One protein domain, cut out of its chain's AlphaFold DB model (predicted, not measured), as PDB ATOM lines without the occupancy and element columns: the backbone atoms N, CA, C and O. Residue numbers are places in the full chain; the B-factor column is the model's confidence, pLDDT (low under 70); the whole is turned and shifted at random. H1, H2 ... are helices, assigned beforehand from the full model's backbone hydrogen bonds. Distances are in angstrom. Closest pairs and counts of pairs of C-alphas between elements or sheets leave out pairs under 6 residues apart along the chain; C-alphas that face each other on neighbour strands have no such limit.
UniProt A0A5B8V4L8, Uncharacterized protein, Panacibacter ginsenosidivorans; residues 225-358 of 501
ATOM      1  N   TYR A 225     223.122 379.542 469.824       95.56
ATOM      2  CA  TYR A 225     222.436 380.649 469.151       95.56
ATOM      3  C   TYR A 225     223.207 381.965 469.254       95.56
ATOM      4  O   TYR A 225     223.294 382.686 468.266       95.56
ATOM      5  N   SER A 226     223.803 382.262 470.412       95.19
ATOM      6  CA  SER A 226     224.676 383.428 470.582       95.19
ATOM      7  C   SER A 226     225.800 383.409 469.552       95.19
ATOM      8  O   SER A 226     226.021 384.401 468.866       95.19
ATOM      9  N   TRP A 227     226.460 382.261 469.384       94.44
ATOM     10  CA  TRP A 227     227.520 382.110 468.398       94.44
ATOM     11  C   TRP A 227     227.018 382.258 466.959       94.44
ATOM     12  O   TRP A 227     227.649 382.961 466.177       94.44
ATOM     13  N   GLN A 228     225.872 381.663 466.602       94.81
ATOM     14  CA  GLN A 228     225.272 381.827 465.267       94.81
ATOM     15  C   GLN A 228     225.006 383.307 464.955       94.81
ATOM     16  O   GLN A 228     225.324 383.777 463.863       94.81
ATOM     17  N   VAL A 229     224.480 384.064 465.924       95.56
ATOM     18  CA  VAL A 229     224.270 385.511 465.777       95.56
ATOM     19  C   VAL A 229     225.601 386.246 465.600       95.56
ATOM     20  O   VAL A 229     225.702 387.107 464.732       95.56
ATOM     21  N   GLU A 230     226.645 385.893 466.352       93.38
ATOM     22  CA  GLU A 230     227.981 386.473 466.154       93.38
ATOM     23  C   GLU A 230     228.551 386.165 464.767       93.38
ATOM     24  O   GLU A 230     229.163 387.042 464.160       93.38
ATOM     25  N   GLN A 231     228.340 384.957 464.234       90.56
ATOM     26  CA  GLN A 231     228.772 384.627 462.874       90.56
ATOM     27  C   GLN A 231     228.024 385.460 461.827       90.56
ATOM     28  O   GLN A 231     228.646 385.931 460.880       90.56
ATOM     29  N   LEU A 232     226.719 385.693 462.012       91.62
ATOM     30  CA  LEU A 232     225.943 386.576 461.136       91.62
ATOM     31  C   LEU A 232     226.462 388.017 461.186       91.62
ATOM     32  O   LEU A 232     226.689 388.609 460.137       91.62
ATOM     33  N   ILE A 233     226.697 388.551 462.389       91.12
ATOM     34  CA  ILE A 233     227.205 389.918 462.588       91.12
ATOM     35  C   ILE A 233     228.581 390.105 461.936       91.12
ATOM     36  O   ILE A 233     228.847 391.152 461.352       91.12
ATOM     37  N   ASN A 234     229.454 389.100 462.029       86.88
ATOM     38  CA  ASN A 234     230.814 389.168 461.492       86.88
ATOM     39  C   ASN A 234     230.920 388.780 460.008       86.88
ATOM     40  O   ASN A 234     231.991 388.928 459.415       86.88
ATOM     41  N   SER A 235     229.848 388.265 459.400       83.06
ATOM     42  CA  SER A 235     229.862 387.851 458.000       83.06
ATOM     43  C   SER A 235     229.601 389.030 457.067       83.06
ATOM     44  O   SER A 235     228.632 389.769 457.218       83.06
ATOM     45  N   ASN A 236     230.427 389.151 456.027       71.94
ATOM     46  CA  ASN A 236     230.181 390.076 454.914       71.94
ATOM     47  C   ASN A 236     229.195 389.509 453.872       71.94
ATOM     48  O   ASN A 236     228.804 390.228 452.955       71.94
ATOM     49  N   ASP A 237     228.833 388.230 453.984       75.50
ATOM     50  CA  ASP A 237     227.981 387.499 453.042       75.50
ATOM     51  C   ASP A 237     226.932 386.698 453.823       75.50
ATOM     52  O   ASP A 237     227.009 385.476 453.961       75.50
ATOM     53  N   PHE A 238     226.001 387.412 454.458       84.19
ATOM     54  CA  PHE A 238     224.900 386.813 455.211       84.19
ATOM     55  C   PHE A 238     223.569 386.964 454.462       84.19
ATOM     56  O   PHE A 238     223.352 387.905 453.696       84.19
ATOM     57  N   SER A 239     222.643 386.044 454.731       88.50
ATOM     58  CA  SER A 239     221.262 386.116 454.258       88.50
ATOM     59  C   SER A 239     220.367 386.716 455.337       88.50
ATOM     60  O   SER A 239     220.336 386.245 456.478       88.50
ATOM     61  N   LEU A 240     219.591 387.739 454.976       88.44
ATOM     62  CA  LEU A 240     218.607 388.308 455.895       88.44
ATOM     63  C   LEU A 240     217.517 387.283 456.243       88.44
ATOM     64  O   LEU A 240     217.019 387.287 457.363       88.44
ATOM     65  N   ASP A 241     217.165 386.388 455.323       89.06
ATOM     66  CA  ASP A 241     216.160 385.356 455.587       89.06
ATOM     67  C   ASP A 241     216.678 384.290 456.564       89.06
ATOM     68  O   ASP A 241     215.914 383.827 457.414       89.06
ATOM     69  N   ASP A 242     217.981 383.995 456.550       88.19
ATOM     70  CA  ASP A 242     218.606 383.112 457.544       88.19
ATOM     71  C   ASP A 242     218.583 383.763 458.934       88.19
ATOM     72  O   ASP A 242     218.226 383.116 459.919       88.19
ATOM     73  N   ALA A 243     218.867 385.069 459.016       92.88
ATOM     74  CA  ALA A 243     218.769 385.825 460.264       92.88
ATOM     75  C   ALA A 243     217.335 385.822 460.831       92.88
ATOM     76  O   ALA A 243     217.135 385.613 462.029       92.88
ATOM     77  N   LYS A 244     216.314 385.987 459.977       91.19
ATOM     78  CA  LYS A 244     214.899 385.903 460.386       91.19
ATOM     79  C   LYS A 244     214.507 384.491 460.831       91.19
ATOM     80  O   LYS A 244     213.768 384.333 461.805       91.19
ATOM     81  N   SER A 245     215.001 383.464 460.139       92.00
ATOM     82  CA  SER A 245     214.779 382.065 460.520       92.00
ATOM     83  C   SER A 245     215.364 381.771 461.902       92.00
ATOM     84  O   SER A 245     214.692 381.183 462.751       92.00
ATOM     85  N   LEU A 246     216.580 382.256 462.165       93.81
ATOM     86  CA  LEU A 246     217.233 382.137 463.467       93.81
ATOM     87  C   LEU A 246     216.442 382.851 464.572       93.81
ATOM     88  O   LEU A 246     216.254 382.297 465.654       93.81
ATOM     89  N   LEU A 247     215.918 384.047 464.288       92.38
ATOM     90  CA  LEU A 247     215.081 384.792 465.231       92.38
ATOM     91  C   LEU A 247     213.786 384.037 465.567       92.38
ATOM     92  O   LEU A 247     213.404 383.955 466.732       92.38
ATOM     93  N   THR A 248     213.164 383.403 464.571       90.25
ATOM     94  CA  THR A 248     211.965 382.571 464.769       90.25
ATOM     95  C   THR A 248     212.249 381.390 465.703       90.25
ATOM     96  O   THR A 248     211.457 381.091 466.594       90.25
ATOM     97  N   GLN A 249     213.409 380.742 465.555       91.06
ATOM     98  CA  GLN A 249     213.830 379.662 466.455       91.06
ATOM     99  C   GLN A 249     214.042 380.167 467.889       91.06
ATOM    100  O   GLN A 249     213.662 379.490 468.843       91.06
ATOM    101  N   LEU A 250     214.591 381.373 468.058       90.56
ATOM    102  CA  LEU A 250     214.783 381.993 469.372       90.56
ATOM    103  C   LEU A 250     213.466 382.364 470.067       90.56
ATOM    104  O   LEU A 250     213.406 382.334 471.298       90.56
ATOM    105  N   TYR A 251     212.406 382.694 469.328       87.88
ATOM    106  CA  TYR A 251     211.090 382.947 469.926       87.88
ATOM    107  C   TYR A 251     210.411 381.685 470.468       87.88
ATOM    108  O   TYR A 251     209.587 381.787 471.375       87.88
ATOM    109  N   ALA A 252     210.818 380.493 470.015       85.69
ATOM    110  CA  ALA A 252     210.305 379.228 470.540       85.69
ATOM    111  C   ALA A 252     210.764 378.919 471.984       85.69
ATOM    112  O   ALA A 252     210.214 378.022 472.625       85.69
ATOM    113  N   PHE A 253     211.760 379.641 472.513       84.50
ATOM    114  CA  PHE A 253     212.259 379.451 473.877       84.50
ATOM    115  C   PHE A 253     211.357 380.093 474.944       84.50
ATOM    116  O   PHE A 253     210.732 381.137 474.740       84.50
ATOM    117  N   THR A 254     211.348 379.504 476.145       80.12
ATOM    118  CA  THR A 254     210.675 380.069 477.324       80.12
ATOM    119  C   THR A 254     211.386 381.340 477.810       80.12
ATOM    120  O   THR A 254     212.588 381.342 478.062       80.12
ATOM    121  N   GLN A 255     210.630 382.421 478.013       74.31
ATOM    122  CA  GLN A 255     211.133 383.806 478.126       74.31
ATOM    123  C   GLN A 255     211.697 384.220 479.495       74.31
ATOM    124  O   GLN A 255     211.707 385.400 479.860       74.31
ATOM    125  N   THR A 256     212.145 383.258 480.295       76.69
ATOM    126  CA  THR A 256     212.631 383.515 481.659       76.69
ATOM    127  C   THR A 256     214.126 383.811 481.723       76.69
ATOM    128  O   THR A 256     214.588 384.311 482.746       76.69
ATOM    129  N   ASP A 257     214.879 383.520 480.659       84.12
ATOM    130  CA  ASP A 257     216.335 383.664 480.639       84.12
ATOM    131  C   ASP A 257     216.770 385.082 480.193       84.12
ATOM    132  O   ASP A 257     216.435 385.509 479.083       84.12
ATOM    133  N   PRO A 258     217.518 385.843 481.018       87.94
ATOM    134  CA  PRO A 258     218.058 387.144 480.623       87.94
ATOM    135  C   PRO A 258     218.990 387.089 479.404       87.94
ATOM    136  O   PRO A 258     218.997 388.031 478.611       87.94
ATOM    137  N   GLN A 259     219.757 386.009 479.229       89.94
ATOM    138  CA  GLN A 259     220.687 385.853 478.107       89.94
ATOM    139  C   GLN A 259     219.933 385.702 476.783       89.94
ATOM    140  O   GLN A 259     220.331 386.295 475.781       89.94
ATOM    141  N   LEU A 260     218.800 384.993 476.789       91.69
ATOM    142  CA  LEU A 260     217.926 384.876 475.620       91.69
ATOM    143  C   LEU A 260     217.490 386.257 475.109       91.69
ATOM    144  O   LEU A 260     217.581 386.525 473.912       91.69
ATOM    145  N   LYS A 261     217.088 387.157 476.016       90.12
ATOM    146  CA  LYS A 261     216.662 388.521 475.658       90.12
ATOM    147  C   LYS A 261     217.786 389.339 475.032       90.12
ATOM    148  O   LYS A 261     217.531 390.116 474.113       90.12
ATOM    149  N   ILE A 262     219.017 389.172 475.516       92.81
ATOM    150  CA  ILE A 262     220.201 389.833 474.952       92.81
ATOM    151  C   ILE A 262     220.429 389.351 473.514       92.81
ATOM    152  O   ILE A 262     220.567 390.177 472.615       92.81
ATOM    153  N   ILE A 263     220.396 388.034 473.282       94.62
ATOM    154  CA  ILE A 263     220.607 387.436 471.954       94.62
ATOM    155  C   ILE A 263     219.507 387.875 470.976       94.62
ATOM    156  O   ILE A 263     219.810 388.311 469.867       94.62
ATOM    157  N   GLN A 264     218.238 387.819 471.392       93.56
ATOM    158  CA  GLN A 264     217.103 388.284 470.586       93.56
ATOM    159  C   GLN A 264     217.228 389.773 470.244       93.56
ATOM    160  O   GLN A 264     217.103 390.142 469.082       93.56
ATOM    161  N   THR A 265     217.540 390.624 471.231       93.88
ATOM    162  CA  THR A 265     217.700 392.072 471.013       93.88
ATOM    163  C   THR A 265     218.833 392.358 470.030       93.88
ATOM    164  O   THR A 265     218.665 393.182 469.132       93.88
ATOM    165  N   ALA A 266     219.968 391.664 470.162       95.50
ATOM    166  CA  ALA A 266     221.086 391.806 469.238       95.50
ATOM    167  C   ALA A 266     220.699 391.416 467.807       95.50
ATOM    168  O   ALA A 266     220.957 392.177 466.876       95.50
ATOM    169  N   LEU A 267     220.045 390.263 467.632       95.25
ATOM    170  CA  LEU A 267     219.633 389.776 466.318       95.25
ATOM    171  C   LEU A 267     218.567 390.673 465.676       95.25
ATOM    172  O   LEU A 267     218.655 390.976 464.490       95.25
ATOM    173  N   GLU A 268     217.595 391.153 466.450       94.56
ATOM    174  CA  GLU A 268     216.602 392.120 465.973       94.56
ATOM    175  C   GLU A 268     217.250 393.438 465.547       94.56
ATOM    176  O   GLU A 268     216.923 393.959 464.483       94.56
ATOM    177  N   ASN A 269     218.192 393.964 466.337       94.88
ATOM    178  CA  ASN A 269     218.920 395.185 465.991       94.88
ATOM    179  C   ASN A 269     219.816 394.992 464.762       94.88
ATOM    180  O   ASN A 269     219.909 395.902 463.944       94.88
ATOM    181  N   PHE A 270     220.422 393.817 464.596       94.44
ATOM    182  CA  PHE A 270     221.187 393.467 463.400       94.44
ATOM    183  C   PHE A 270     220.293 393.378 462.157       94.44
ATOM    184  O   PHE A 270     220.606 393.952 461.115       94.44
ATOM    185  N   ILE A 271     219.143 392.706 462.253       92.94
ATOM    186  CA  ILE A 271     218.158 392.660 461.162       92.94
ATOM    187  C   ILE A 271     217.693 394.079 460.823       92.94
ATOM    188  O   ILE A 271     217.635 394.448 459.653       92.94
ATOM    189  N   PHE A 272     217.401 394.887 461.842       93.44
ATOM    190  CA  PHE A 272     216.965 396.267 461.687       93.44
ATOM    191  C   PHE A 272     218.017 397.129 460.986       93.44
ATOM    192  O   PHE A 272     217.706 397.771 459.984       93.44
ATOM    193  N   SER A 273     219.263 397.123 461.464       91.81
ATOM    194  CA  SER A 273     220.334 397.928 460.875       91.81
ATOM    195  C   SER A 273     220.538 397.576 459.403       91.81
ATOM    196  O   SER A 273     220.685 398.468 458.576       91.81
ATOM    197  N   ASN A 274     220.426 396.297 459.039       90.00
ATOM    198  CA  ASN A 274     220.547 395.856 457.651       90.00
ATOM    199  C   ASN A 274     219.312 396.166 456.792       90.00
ATOM    200  O   ASN A 274     219.464 396.540 455.632       90.00
ATOM    201  N   LEU A 275     218.095 396.087 457.340       88.69
ATOM    202  CA  LEU A 275     216.877 396.525 456.642       88.69
ATOM    203  C   LEU A 275     216.931 398.016 456.281       88.69
ATOM    204  O   LEU A 275     216.404 398.425 455.242       88.69
ATOM    205  N   PHE A 276     217.538 398.832 457.141       86.19
ATOM    206  CA  PHE A 276     217.610 400.284 456.983       86.19
ATOM    207  C   PHE A 276     218.988 400.798 456.535       86.19
ATOM    208  O   PHE A 276     219.149 402.004 456.401       86.19
ATOM    209  N   GLU A 277     219.934 399.906 456.231       86.50
ATOM    210  CA  GLU A 277     221.310 400.224 455.811       86.50
ATOM    211  C   GLU A 277     222.084 401.137 456.792       86.50
ATOM    212  O   GLU A 277     222.946 401.918 456.385       86.50
ATOM    213  N   ILE A 278     221.805 401.018 458.092       86.06
ATOM    214  CA  ILE A 278     222.457 401.794 459.152       86.06
ATOM    215  C   ILE A 278     223.713 401.064 459.623       86.06
ATOM    216  O   ILE A 278     223.687 399.866 459.912       86.06
ATOM    217  N   GLN A 279     224.823 401.792 459.717       85.81
ATOM    218  CA  GLN A 279     226.071 401.263 460.263       85.81
ATOM    219  C   GLN A 279     226.019 401.253 461.792       85.81
ATOM    220  O   GLN A 279     225.580 402.219 462.413       85.81
ATOM    221  N   VAL A 280     226.485 400.163 462.397       85.38
ATOM    222  CA  VAL A 280     226.557 400.004 463.853       85.38
ATOM    223  C   VAL A 280     228.013 399.833 464.258       85.38
ATOM    224  O   VAL A 280     228.723 399.000 463.698       85.38
ATOM    225  N   ASP A 281     228.443 400.597 465.261       80.06
ATOM    226  CA  ASP A 281     229.757 400.435 465.873       80.06
ATOM    227  C   ASP A 281     229.756 399.185 466.770       80.06
ATOM    228  O   ASP A 281     229.199 399.188 467.871       80.06
ATOM    229  N   GLY A 282     230.372 398.105 466.294       82.12
ATOM    230  CA  GLY A 282     230.509 396.851 467.035       82.12
ATOM    231  C   GLY A 282     230.368 395.621 466.149       82.12
ATOM    232  O   GLY A 282     229.911 395.703 465.013       82.12
ATOM    233  N   ASN A 283     230.788 394.467 466.664       86.75
ATOM    234  CA  ASN A 283     230.851 393.229 465.876       86.75
ATOM    235  C   ASN A 283     230.500 391.960 466.678       86.75
ATOM    236  O   ASN A 283     230.852 390.843 466.301       86.75
ATOM    237  N   ASN A 284     229.813 392.121 467.805       91.12
ATOM    238  CA  ASN A 284     229.402 391.016 468.663       91.12
ATOM    239  C   ASN A 284     227.992 391.246 469.222       91.12
ATOM    240  O   ASN A 284     227.426 392.340 469.132       91.12
ATOM    241  N   VAL A 285     227.433 390.199 469.828       94.19
ATOM    242  CA  VAL A 285     226.085 390.215 470.416       94.19
ATOM    243  C   VAL A 285     225.934 391.311 471.474       94.19
ATOM    244  O   VAL A 285     224.906 391.983 471.511       94.19
ATOM    245  N   ALA A 286     226.948 391.532 472.314       93.69
ATOM    246  CA  ALA A 286     226.863 392.524 473.381       93.69
ATOM    247  C   ALA A 286     226.746 393.951 472.828       93.69
ATOM    248  O   ALA A 286     225.927 394.721 473.324       93.69
ATOM    249  N   ASP A 287     227.509 394.297 471.788       93.12
ATOM    250  CA  ASP A 287     227.458 395.620 471.158       93.12
ATOM    251  C   ASP A 287     226.098 395.905 470.513       93.12
ATOM    252  O   ASP A 287     225.525 396.981 470.717       93.12
ATOM    253  N   PHE A 288     225.541 394.922 469.803       94.75
ATOM    254  CA  PHE A 288     224.225 395.050 469.177       94.75
ATOM    255  C   PHE A 288     223.080 395.065 470.196       94.75
ATOM    256  O   PHE A 288     222.054 395.689 469.938       94.75
ATOM    257  N   ALA A 289     223.239 394.439 471.364       94.81
ATOM    258  CA  ALA A 289     222.228 394.440 472.422       94.81
ATOM    259  C   ALA A 289     222.238 395.699 473.313       94.81
ATOM    260  O   ALA A 289     221.350 395.850 474.156       94.81
ATOM    261  N   LYS A 290     223.217 396.606 473.168       94.81
ATOM    262  CA  LYS A 290     223.298 397.825 473.992       94.81
ATOM    263  C   LYS A 290     222.063 398.709 473.822       94.81
ATOM    264  O   LYS A 290     221.521 398.892 472.725       94.81
ATOM    265  N   THR A 291     221.659 399.328 474.926       94.88
ATOM    266  CA  THR A 291     220.555 400.295 474.956       94.88
ATOM    267  C   THR A 291     220.871 401.514 474.088       94.88
ATOM    268  O   THR A 291     219.990 402.035 473.408       94.88
ATOM    269  N   GLU A 292     222.129 401.952 474.074       94.69
ATOM    270  CA  GLU A 292     222.617 403.068 473.262       94.69
ATOM    271  C   GLU A 292     222.483 402.757 471.768       94.69
ATOM    272  O   GLU A 292     221.855 403.534 471.049       94.69
ATOM    273  N   THR A 293     222.974 401.591 471.329       94.44
ATOM    274  CA  THR A 293     222.855 401.095 469.946       94.44
ATOM    275  C   THR A 293     221.397 401.047 469.505       94.44
ATOM    276  O   THR A 293     221.010 401.616 468.488       94.44
ATOM    277  N   THR A 294     220.562 400.429 470.334       95.44
ATOM    278  CA  THR A 294     219.118 400.323 470.129       95.44
ATOM    279  C   THR A 294     218.458 401.689 469.931       95.44
ATOM    280  O   THR A 294     217.653 401.879 469.021       95.44
ATOM    281  N   ASN A 295     218.761 402.645 470.812       95.38
ATOM    282  CA  ASN A 295     218.152 403.970 470.770       95.38
ATOM    283  C   ASN A 295     218.641 404.782 469.568       95.38
ATOM    284  O   ASN A 295     217.837 405.509 468.991       95.38
ATOM    285  N   ALA A 296     219.914 404.651 469.186       94.88
ATOM    286  CA  ALA A 296     220.467 405.298 468.000       94.88
ATOM    287  C   ALA A 296     219.780 404.797 466.720       94.88
ATOM    288  O   ALA A 296     219.226 405.607 465.981       94.88
ATOM    289  N   LEU A 297     219.708 403.473 466.538       94.81
ATOM    290  CA  LEU A 297     219.023 402.835 465.407       94.81
ATOM    291  C   LEU A 297     217.559 403.279 465.296       94.81
ATOM    292  O   LEU A 297     217.104 403.705 464.235       94.81
ATOM    293  N   PHE A 298     216.816 403.204 466.403       95.88
ATOM    294  CA  PHE A 298     215.417 403.628 466.433       95.88
ATOM    295  C   PHE A 298     215.263 405.111 466.085       95.88
ATOM    296  O   PHE A 298     214.386 405.469 465.300       95.88
ATOM    297  N   LYS A 299     216.101 405.971 466.676       95.25
ATOM    298  CA  LYS A 299     216.045 407.419 466.477       95.25
ATOM    299  C   LYS A 299     216.263 407.787 465.012       95.25
ATOM    300  O   LYS A 299     215.481 408.571 464.492       95.25
ATOM    301  N   GLU A 300     217.267 407.206 464.363       93.31
ATOM    302  CA  GLU A 300     217.614 407.509 462.970       93.31
ATOM    303  C   GLU A 300     216.449 407.220 462.014       93.31
ATOM    304  O   GLU A 300     215.965 408.122 461.329       93.31
ATOM    305  N   VAL A 301     215.897 406.001 462.054       93.88
ATOM    306  CA  VAL A 301     214.767 405.632 461.180       93.88
ATOM    307  C   VAL A 301     213.504 406.420 461.520       93.88
ATOM    308  O   VAL A 301     212.743 406.799 460.623       93.88
ATOM    309  N   LYS A 302     213.261 406.680 462.810       95.25
ATOM    310  CA  LYS A 302     212.121 407.490 463.246       95.25
ATOM    311  C   LYS A 302     212.215 408.911 462.696       95.25
ATOM    312  O   LYS A 302     211.243 409.378 462.113       95.25
ATOM    313  N   GLU A 303     213.355 409.582 462.855       93.25
ATOM    314  CA  GLU A 303     213.554 410.958 462.384       93.25
ATOM    315  C   GLU A 303     213.422 411.060 460.864       93.25
ATOM    316  O   GLU A 303     212.788 411.987 460.362       93.25
ATOM    317  N   ASP A 304     213.951 410.092 460.116       87.38
ATOM    318  CA  ASP A 304     213.805 410.075 458.660       87.38
ATOM    319  C   ASP A 304     212.357 409.835 458.224       87.38
ATOM    320  O   ASP A 304     211.857 410.511 457.322       87.38
ATOM    321  N   THR A 305     211.634 408.955 458.920       89.69
ATOM    322  CA  THR A 305     210.196 408.762 458.682       89.69
ATOM    323  C   THR A 305     209.404 410.029 459.019       89.69
ATOM    324  O   THR A 305     208.517 410.422 458.260       89.69
ATOM    325  N   GLU A 306     209.743 410.709 460.119       91.38
ATOM    326  CA  GLU A 306     209.132 411.977 460.533       91.38
ATOM    327  C   GLU A 306     209.358 413.090 459.497       91.38
ATOM    328  O   GLU A 306     208.412 413.788 459.130       91.38
ATOM    329  N   LYS A 307     210.569 413.204 458.937       89.50
ATOM    330  CA  LYS A 307     210.860 414.138 457.833       89.50
ATOM    331  C   LYS A 307     210.013 413.837 456.595       89.50
ATOM    332  O   LYS A 307     209.514 414.762 455.956       89.50
ATOM    333  N   LEU A 308     209.834 412.560 456.245       87.44
ATOM    334  CA  LEU A 308     209.018 412.164 455.091       87.44
ATOM    335  C   LEU A 308     207.546 412.543 455.278       87.44
ATOM    336  O   LEU A 308     206.949 413.127 454.373       87.44
ATOM    337  N   ILE A 309     206.960 412.280 456.451       89.69
ATOM    338  CA  ILE A 309     205.562 412.654 456.720       89.69
ATOM    339  C   ILE A 309     205.383 414.173 456.837       89.69
ATOM    340  O   ILE A 309     204.356 414.692 456.396       89.69
ATOM    341  N   ALA A 310     206.368 414.905 457.372       87.75
ATOM    342  CA  ALA A 310     206.306 416.360 457.529       87.75
ATOM    343  C   ALA A 310     206.218 417.096 456.182       87.75
ATOM    344  O   ALA A 310     205.601 418.156 456.101       87.75
ATOM    345  N   ARG A 311     206.735 416.501 455.101       86.81
ATOM    346  CA  ARG A 311     206.643 417.033 453.726       86.81
ATOM    347  C   ARG A 311     205.258 416.868 453.085       86.81
ATOM    348  O   ARG A 311     205.022 417.373 451.988       86.81
ATOM    349  N   LEU A 312     204.341 416.150 453.734       86.62
ATOM    350  CA  LEU A 312     203.040 415.784 453.175       86.62
ATOM    351  C   LEU A 312     201.913 416.551 453.860       86.62
ATOM    352  O   LEU A 312     201.823 416.615 455.084       86.62
ATOM    353  N   ASP A 313     201.007 417.098 453.058       87.31
ATOM    354  CA  ASP A 313     199.943 418.000 453.504       87.31
ATOM    355  C   ASP A 313     198.641 417.285 453.894       87.31
ATOM    356  O   ASP A 313     197.729 417.914 454.430       87.31
ATOM    357  N   LYS A 314     198.529 415.984 453.605       86.44
ATOM    358  CA  LYS A 314     197.300 415.196 453.766       86.44
ATOM    359  C   LYS A 314     197.523 413.921 454.567       86.44
ATOM    360  O   LYS A 314     198.512 413.222 454.355       86.44
ATOM    361  N   GLY A 315     196.551 413.595 455.421       84.56
ATOM    362  CA  GLY A 315     196.587 412.420 456.295       84.56
ATOM    363  C   GLY A 315     196.742 411.103 455.540       84.56
ATOM    364  O   GLY A 315     197.593 410.302 455.909       84.56
ATOM    365  N   TYR A 316     196.013 410.907 454.436       86.75
ATOM    366  CA  TYR A 316     196.147 409.685 453.629       86.75
ATOM    367  C   TYR A 316     197.558 409.510 453.034       86.75
ATOM    368  O   TYR A 316     198.086 408.406 453.058       86.75
ATOM    369  N   LYS A 317     198.217 410.594 452.594       86.56
ATOM    370  CA  LYS A 317     199.601 410.534 452.079       86.56
ATOM    371  C   LYS A 317     200.593 410.181 453.188       86.56
ATOM    372  O   LYS A 317     201.498 409.383 452.990       86.56
ATOM    373  N   ARG A 318     200.425 410.770 454.380       91.44
ATOM    374  CA  ARG A 318     201.242 410.418 455.555       91.44
ATOM    375  C   ARG A 318     201.033 408.953 455.947       91.44
ATOM    376  O   ARG A 318     201.995 408.274 456.286       91.44
ATOM    377  N   LEU A 319     199.796 408.459 455.863       89.88
ATOM    378  CA  LEU A 319     199.459 407.066 456.146       89.88
ATOM    379  C   LEU A 319     200.112 406.094 455.153       89.88
ATOM    380  O   LEU A 319     200.542 405.025 455.576       89.88
ATOM    381  N   GLU A 320     200.235 406.455 453.873       89.19
ATOM    382  CA  GLU A 320     200.977 405.656 452.882       89.19
ATOM    383  C   GLU A 320     202.446 405.478 453.287       89.19
ATOM    384  O   GLU A 320     202.951 404.359 453.244       89.19
ATOM    385  N   VAL A 321     203.111 406.537 453.770       90.38
ATOM    386  CA  VAL A 321     204.495 406.452 454.278       90.38
ATOM    387  C   VAL A 321     204.588 405.515 455.484       90.38
ATOM    388  O   VAL A 321     205.459 404.648 455.523       90.38
ATOM    389  N   ILE A 322     203.676 405.652 456.454       93.25
ATOM    390  CA  ILE A 322     203.639 404.775 457.636       93.25
ATOM    391  C   ILE A 322     203.379 403.318 457.244       93.25
ATOM    392  O   ILE A 322     204.025 402.417 457.772       93.25
ATOM    393  N   THR A 323     202.470 403.083 456.299       90.19
ATOM    394  CA  THR A 323     202.138 401.737 455.817       90.19
ATOM    395  C   THR A 323     203.328 401.117 455.092       90.19
ATOM    396  O   THR A 323     203.707 399.998 455.410       90.19
ATOM    397  N   ALA A 324     204.006 401.869 454.223       87.81
ATOM    398  CA  ALA A 324     205.216 401.398 453.553       87.81
ATOM    399  C   ALA A 324     206.355 401.078 454.542       87.81
ATOM    400  O   ALA A 324     207.094 400.113 454.349       87.81
ATOM    401  N   ALA A 325     206.496 401.864 455.616       88.50
ATOM    402  CA  ALA A 325     207.465 401.587 456.674       88.50
ATOM    403  C   ALA A 325     207.116 400.310 457.463       88.50
ATOM    404  O   ALA A 325     208.016 399.533 457.779       88.50
ATOM    405  N   LEU A 326     205.829 400.066 457.735       88.81
ATOM    406  CA  LEU A 326     205.352 398.817 458.339       88.81
ATOM    407  C   LEU A 326     205.587 397.616 457.415       88.81
ATOM    408  O   LEU A 326     206.120 396.613 457.871       88.81
ATOM    409  N   ASP A 327     205.282 397.740 456.122       87.38
ATOM    410  CA  ASP A 327     205.476 396.672 455.132       87.38
ATOM    411  C   ASP A 327     206.955 396.289 454.968       87.38
ATOM    412  O   ASP A 327     207.291 395.137 454.683       87.38
ATOM    413  N   LYS A 328     207.868 397.250 455.174       85.69
ATOM    414  CA  LYS A 328     209.314 396.999 455.169       85.69
ATOM    415  C   LYS A 328     209.764 396.161 456.373       85.69
ATOM    416  O   LYS A 328     210.744 395.419 456.274       85.69
ATOM    417  N   ILE A 329     209.060 396.256 457.500       85.81
ATOM    418  CA  ILE A 329     209.320 395.458 458.698       85.81
ATOM    419  C   ILE A 329     208.651 394.091 458.522       85.81
ATOM    420  O   ILE A 329     207.540 393.838 458.971       85.81
ATOM    421  N   THR A 330     209.350 393.171 457.856       72.25
ATOM    422  CA  THR A 330     208.812 391.831 457.559       72.25
ATOM    423  C   THR A 330     208.760 390.893 458.769       72.25
ATOM    424  O   THR A 330     208.220 389.798 458.666       72.25
ATOM    425  N   VAL A 331     209.380 391.276 459.891       76.31
ATOM    426  CA  VAL A 331     209.351 390.516 461.146       76.31
ATOM    427  C   VAL A 331     208.735 391.387 462.220       76.31
ATOM    428  O   VAL A 331     209.257 392.455 462.534       76.31
ATOM    429  N   VAL A 332     207.631 390.911 462.783       72.25
ATOM    430  CA  VAL A 332     206.985 391.557 463.918       72.25
ATOM    431  C   VAL A 332     207.575 390.952 465.186       72.25
ATOM    432  O   VAL A 332     207.518 389.731 465.340       72.25
ATOM    433  N   PRO A 333     208.129 391.767 466.096       71.31
ATOM    434  CA  PRO A 333     208.526 391.258 467.394       71.31
ATOM    435  C   PRO A 333     207.285 390.721 468.103       71.31
ATOM    436  O   PRO A 333     206.313 391.444 468.327       71.31
ATOM    437  N   GLU A 334     207.308 389.434 468.441       67.31
ATOM    438  CA  GLU A 334     206.181 388.761 469.101       67.31
ATOM    439  C   GLU A 334     206.009 389.214 470.563       67.31
ATOM    440  O   GLU A 334     205.049 388.836 471.237       67.31
ATOM    441  N   GLN A 335     206.955 390.006 471.077       64.81
ATOM    442  CA  GLN A 335     207.077 390.381 472.482       64.81
ATOM    443  C   GLN A 335     207.613 391.809 472.636       64.81
ATOM    444  O   GLN A 335     208.123 392.404 471.689       64.81
ATOM    445  N   ASP A 336     207.521 392.362 473.851       63.62
ATOM    446  CA  ASP A 336     208.090 393.670 474.210       63.62
ATOM    447  C   ASP A 336     209.616 393.567 474.368       63.62
ATOM    448  O   ASP A 336     210.181 393.731 475.455       63.62
ATOM    449  N   THR A 337     210.297 393.217 473.279       62.22
ATOM    450  CA  THR A 337     211.739 393.385 473.193       62.22
ATOM    451  C   THR A 337     212.027 394.883 473.188       62.22
ATOM    452  O   THR A 337     211.312 395.691 472.601       62.22
ATOM    453  N   GLN A 338     213.072 395.308 473.894       81.06
ATOM    454  CA  GLN A 338     213.443 396.725 473.936       81.06
ATOM    455  C   GLN A 338     214.195 397.163 472.669       81.06
ATOM    456  O   GLN A 338     214.745 398.262 472.676       81.06
ATOM    457  N   SER A 339     214.222 396.341 471.612       92.94
ATOM    458  CA  SER A 339     214.990 396.543 470.381       92.94
ATOM    459  C   SER A 339     214.495 397.723 469.541       92.94
ATOM    460  O   SER A 339     213.397 398.256 469.734       92.94
ATOM    461  N   ALA A 340     215.313 398.132 468.569       94.19
ATOM    462  CA  ALA A 340     214.958 399.183 467.623       94.19
ATOM    463  C   ALA A 340     213.758 398.772 466.758       94.19
ATOM    464  O   ALA A 340     212.864 399.584 466.518       94.19
ATOM    465  N   LEU A 341     213.705 397.495 466.371       92.88
ATOM    466  CA  LEU A 341     212.611 396.903 465.605       92.88
ATOM    467  C   LEU A 341     211.277 397.014 466.348       92.88
ATOM    468  O   LEU A 341     210.304 397.528 465.796       92.88
ATOM    469  N   ALA A 342     211.241 396.601 467.615       91.81
ATOM    470  CA  ALA A 342     210.034 396.655 468.431       91.81
ATOM    471  C   ALA A 342     209.592 398.086 468.736       91.81
ATOM    472  O   ALA A 342     208.404 398.410 468.617       91.81
ATOM    473  N   LYS A 343     210.544 398.971 469.055       93.56
ATOM    474  CA  LYS A 343     210.273 400.400 469.260       93.56
ATOM    475  C   LYS A 343     209.681 401.046 468.010       93.56
ATOM    476  O   LYS A 343     208.679 401.758 468.120       93.56
ATOM    477  N   LEU A 344     210.253 400.776 466.833       94.19
ATOM    478  CA  LEU A 344     209.759 401.320 465.570       94.19
ATOM    479  C   LEU A 344     208.380 400.767 465.225       94.19
ATOM    480  O   LEU A 344     207.478 401.551 464.947       94.19
ATOM    481  N   HIS A 345     208.190 399.449 465.303       92.94
ATOM    482  CA  HIS A 345     206.903 398.816 465.024       92.94
ATOM    483  C   HIS A 345     205.786 399.400 465.905       92.94
ATOM    484  O   HIS A 345     204.747 399.825 465.397       92.94
ATOM    485  N   LYS A 346     206.030 399.534 467.216       92.12
ATOM    486  CA  LYS A 346     205.079 400.143 468.158       92.12
ATOM    487  C   LYS A 346     204.769 401.602 467.816       92.12
ATOM    488  O   LYS A 346     203.605 401.999 467.840       92.12
ATOM    489  N   TRP A 347     205.787 402.405 467.503       94.56
ATOM    490  CA  TRP A 347     205.594 403.806 467.118       94.56
ATOM    491  C   TRP A 347     204.803 403.931 465.808       94.56
ATOM    492  O   TRP A 347     203.848 404.706 465.748       94.56
ATOM    493  N   LEU A 348     205.127 403.129 464.790       94.12
ATOM    494  CA  LEU A 348     204.418 403.118 463.509       94.12
ATOM    495  C   LEU A 348     202.948 402.721 463.670       94.12
ATOM    496  O   LEU A 348     202.082 403.392 463.116       94.12
ATOM    497  N   GLN A 349     202.639 401.699 464.478       92.88
ATOM    498  CA  GLN A 349     201.254 401.315 464.781       92.88
ATOM    499  C   GLN A 349     200.469 402.452 465.454       92.88
ATOM    500  O   GLN A 349     199.308 402.696 465.121       92.88
ATOM    501  N   GLN A 350     201.105 403.191 466.370       94.06
ATOM    502  CA  GLN A 350     200.493 404.370 466.990       94.06
ATOM    503  C   GLN A 350     200.227 405.476 465.959       94.06
ATOM    504  O   GLN A 350     199.131 406.035 465.940       94.06
ATOM    505  N   GLN A 351     201.189 405.767 465.075       94.44
ATOM    506  CA  GLN A 351     201.010 406.756 464.004       94.44
ATOM    507  C   GLN A 351     199.921 406.339 463.009       94.44
ATOM    508  O   GLN A 351     199.110 407.170 462.601       94.44
ATOM    509  N   GLN A 352     199.856 405.053 462.659       93.75
ATOM    510  CA  GLN A 352     198.842 404.501 461.764       93.75
ATOM    511  C   GLN A 352     197.432 404.738 462.317       93.75
ATOM    512  O   GLN A 352     196.568 405.230 461.593       93.75
ATOM    513  N   ALA A 353     197.213 404.459 463.607       93.38
ATOM    514  CA  ALA A 353     195.926 404.670 464.267       93.38
ATOM    515  C   ALA A 353     195.506 406.152 464.280       93.38
ATOM    516  O   ALA A 353     194.349 406.467 463.998       93.38
ATOM    517  N   VAL A 354     196.445 407.064 464.561       93.12
ATOM    518  CA  VAL A 354     196.184 408.514 464.559       93.12
ATOM    519  C   VAL A 354     195.841 409.010 463.151       93.12
ATOM    520  O   VAL A 354     194.827 409.678 462.958       93.12
ATOM    521  N   LEU A 355     196.646 408.657 462.145       91.62
ATOM    522  CA  LEU A 355     196.459 409.139 460.773       91.62
ATOM    523  C   LEU A 355     195.225 408.539 460.095       91.62
ATOM    524  O   LEU A 355     194.566 409.232 459.317       91.62
ATOM    525  N   ALA A 356     194.860 407.297 460.424       91.00
ATOM    526  CA  ALA A 356     193.622 406.678 459.954       91.00
ATOM    527  C   ALA A 356     192.367 407.450 460.407       91.00
ATOM    528  O   ALA A 356     191.368 407.468 459.689       91.00
ATOM    529  N   ALA A 357     192.423 408.143 461.551       92.44
ATOM    530  CA  ALA A 357     191.340 409.007 462.021       92.44
ATOM    531  C   ALA A 357     191.317 410.396 461.345       92.44
ATOM    532  O   ALA A 357     190.306 411.091 461.421       92.44
ATOM    533  N   MET A 358     192.399 410.800 460.664       92.56
ATOM    534  CA  MET A 358     192.626 412.168 460.161       92.56
ATOM    535  C   MET A 358     192.911 412.225 458.646       92.56
ATOM    536  O   MET A 358     193.584 413.133 458.158       92.56
TER     537      MET A 358
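This is residues 225 to 358 of the 501 residues of an uncharacterized protein of Panacibacter ginsenosidivorans (UniProt A0A5B8V4L8). What shape do these coordinates make? Two groups of three helices meet end to end: H1, H2 and H3 with short H4 packed on H1 and H3, then H5, H6 and H7, which run along the longest axis. H3 makes the junction, where it meets the first residues of H7 and the early part of H5. What is it built of? The printed part has 134 residues with seven named helices, H1 to H7 in chain order, and no named strand; its class is all helix. Is it compact? It is compact, with a radius of gyration of the C-alphas of 15.5 A, and elongated, spanning 48 by 30 by 25 A.

How does the first group stand? H1, residues 225 to 234, and H2, residues 240 to 251, form a helical hairpin, touching at Leu 232 and Ala 243, whose C-alphas, the closest, are 7.3 A apart. H3, residues 258 to 275, is the hub, touching five helices; it forms a hairpin with H2 at a shallow tilt of 23 degrees, opposite ways, closest at C-alphas 247 and 264, 6.7 A. H4, residues 285 to 289, touches H3, with closest C-alphas 266 and 289 at 4.3 A. How does the second group join? H5, residues 291 to 310, touches H3 with residues 294 to 297 alone, the closest C-alphas, 269 and 294, being 6.6 A apart, at a tilt of 36 degrees, only just steep. H6, residues 315 to 328, forms hairpins with H5, closest at C-alphas 309 and 318, 5.0 A, and with H7, residues 340 to 357, closest at C-alphas 315 and 355, 5.6 A. H1, H2, H3, H5, H6 and H7 form a bundle, a set of helices packed together; H1 and H7, for instance, are apart. Are the helix backbones complete? Every O i to N i+4 pair is within hydrogen-bond range in H1 to H6, and 13 of 14 in H7.

Where do the helices begin and end? H1 begins at C-alpha 225, (222.436, 380.649, 469.151), and H7 ends at C-alpha 357, (191.340, 409.007, 462.021). Which are long? From first to last C-alpha, H5 measures 27.7 A, H7 26.2 A, H3 25.8 A and H6 20.0 A.

How far does it reach? The two C-alphas farthest apart, those of Trp 227 and Asp 313, are 47.6 A apart. Are there cuts or long links? The printed part has no cut, and the link from H6 to H7, 11 residues, is long. Where is confidence low? Residues 334 to 337 have pLDDT under 70, against a mean of 89.0 for the printed part.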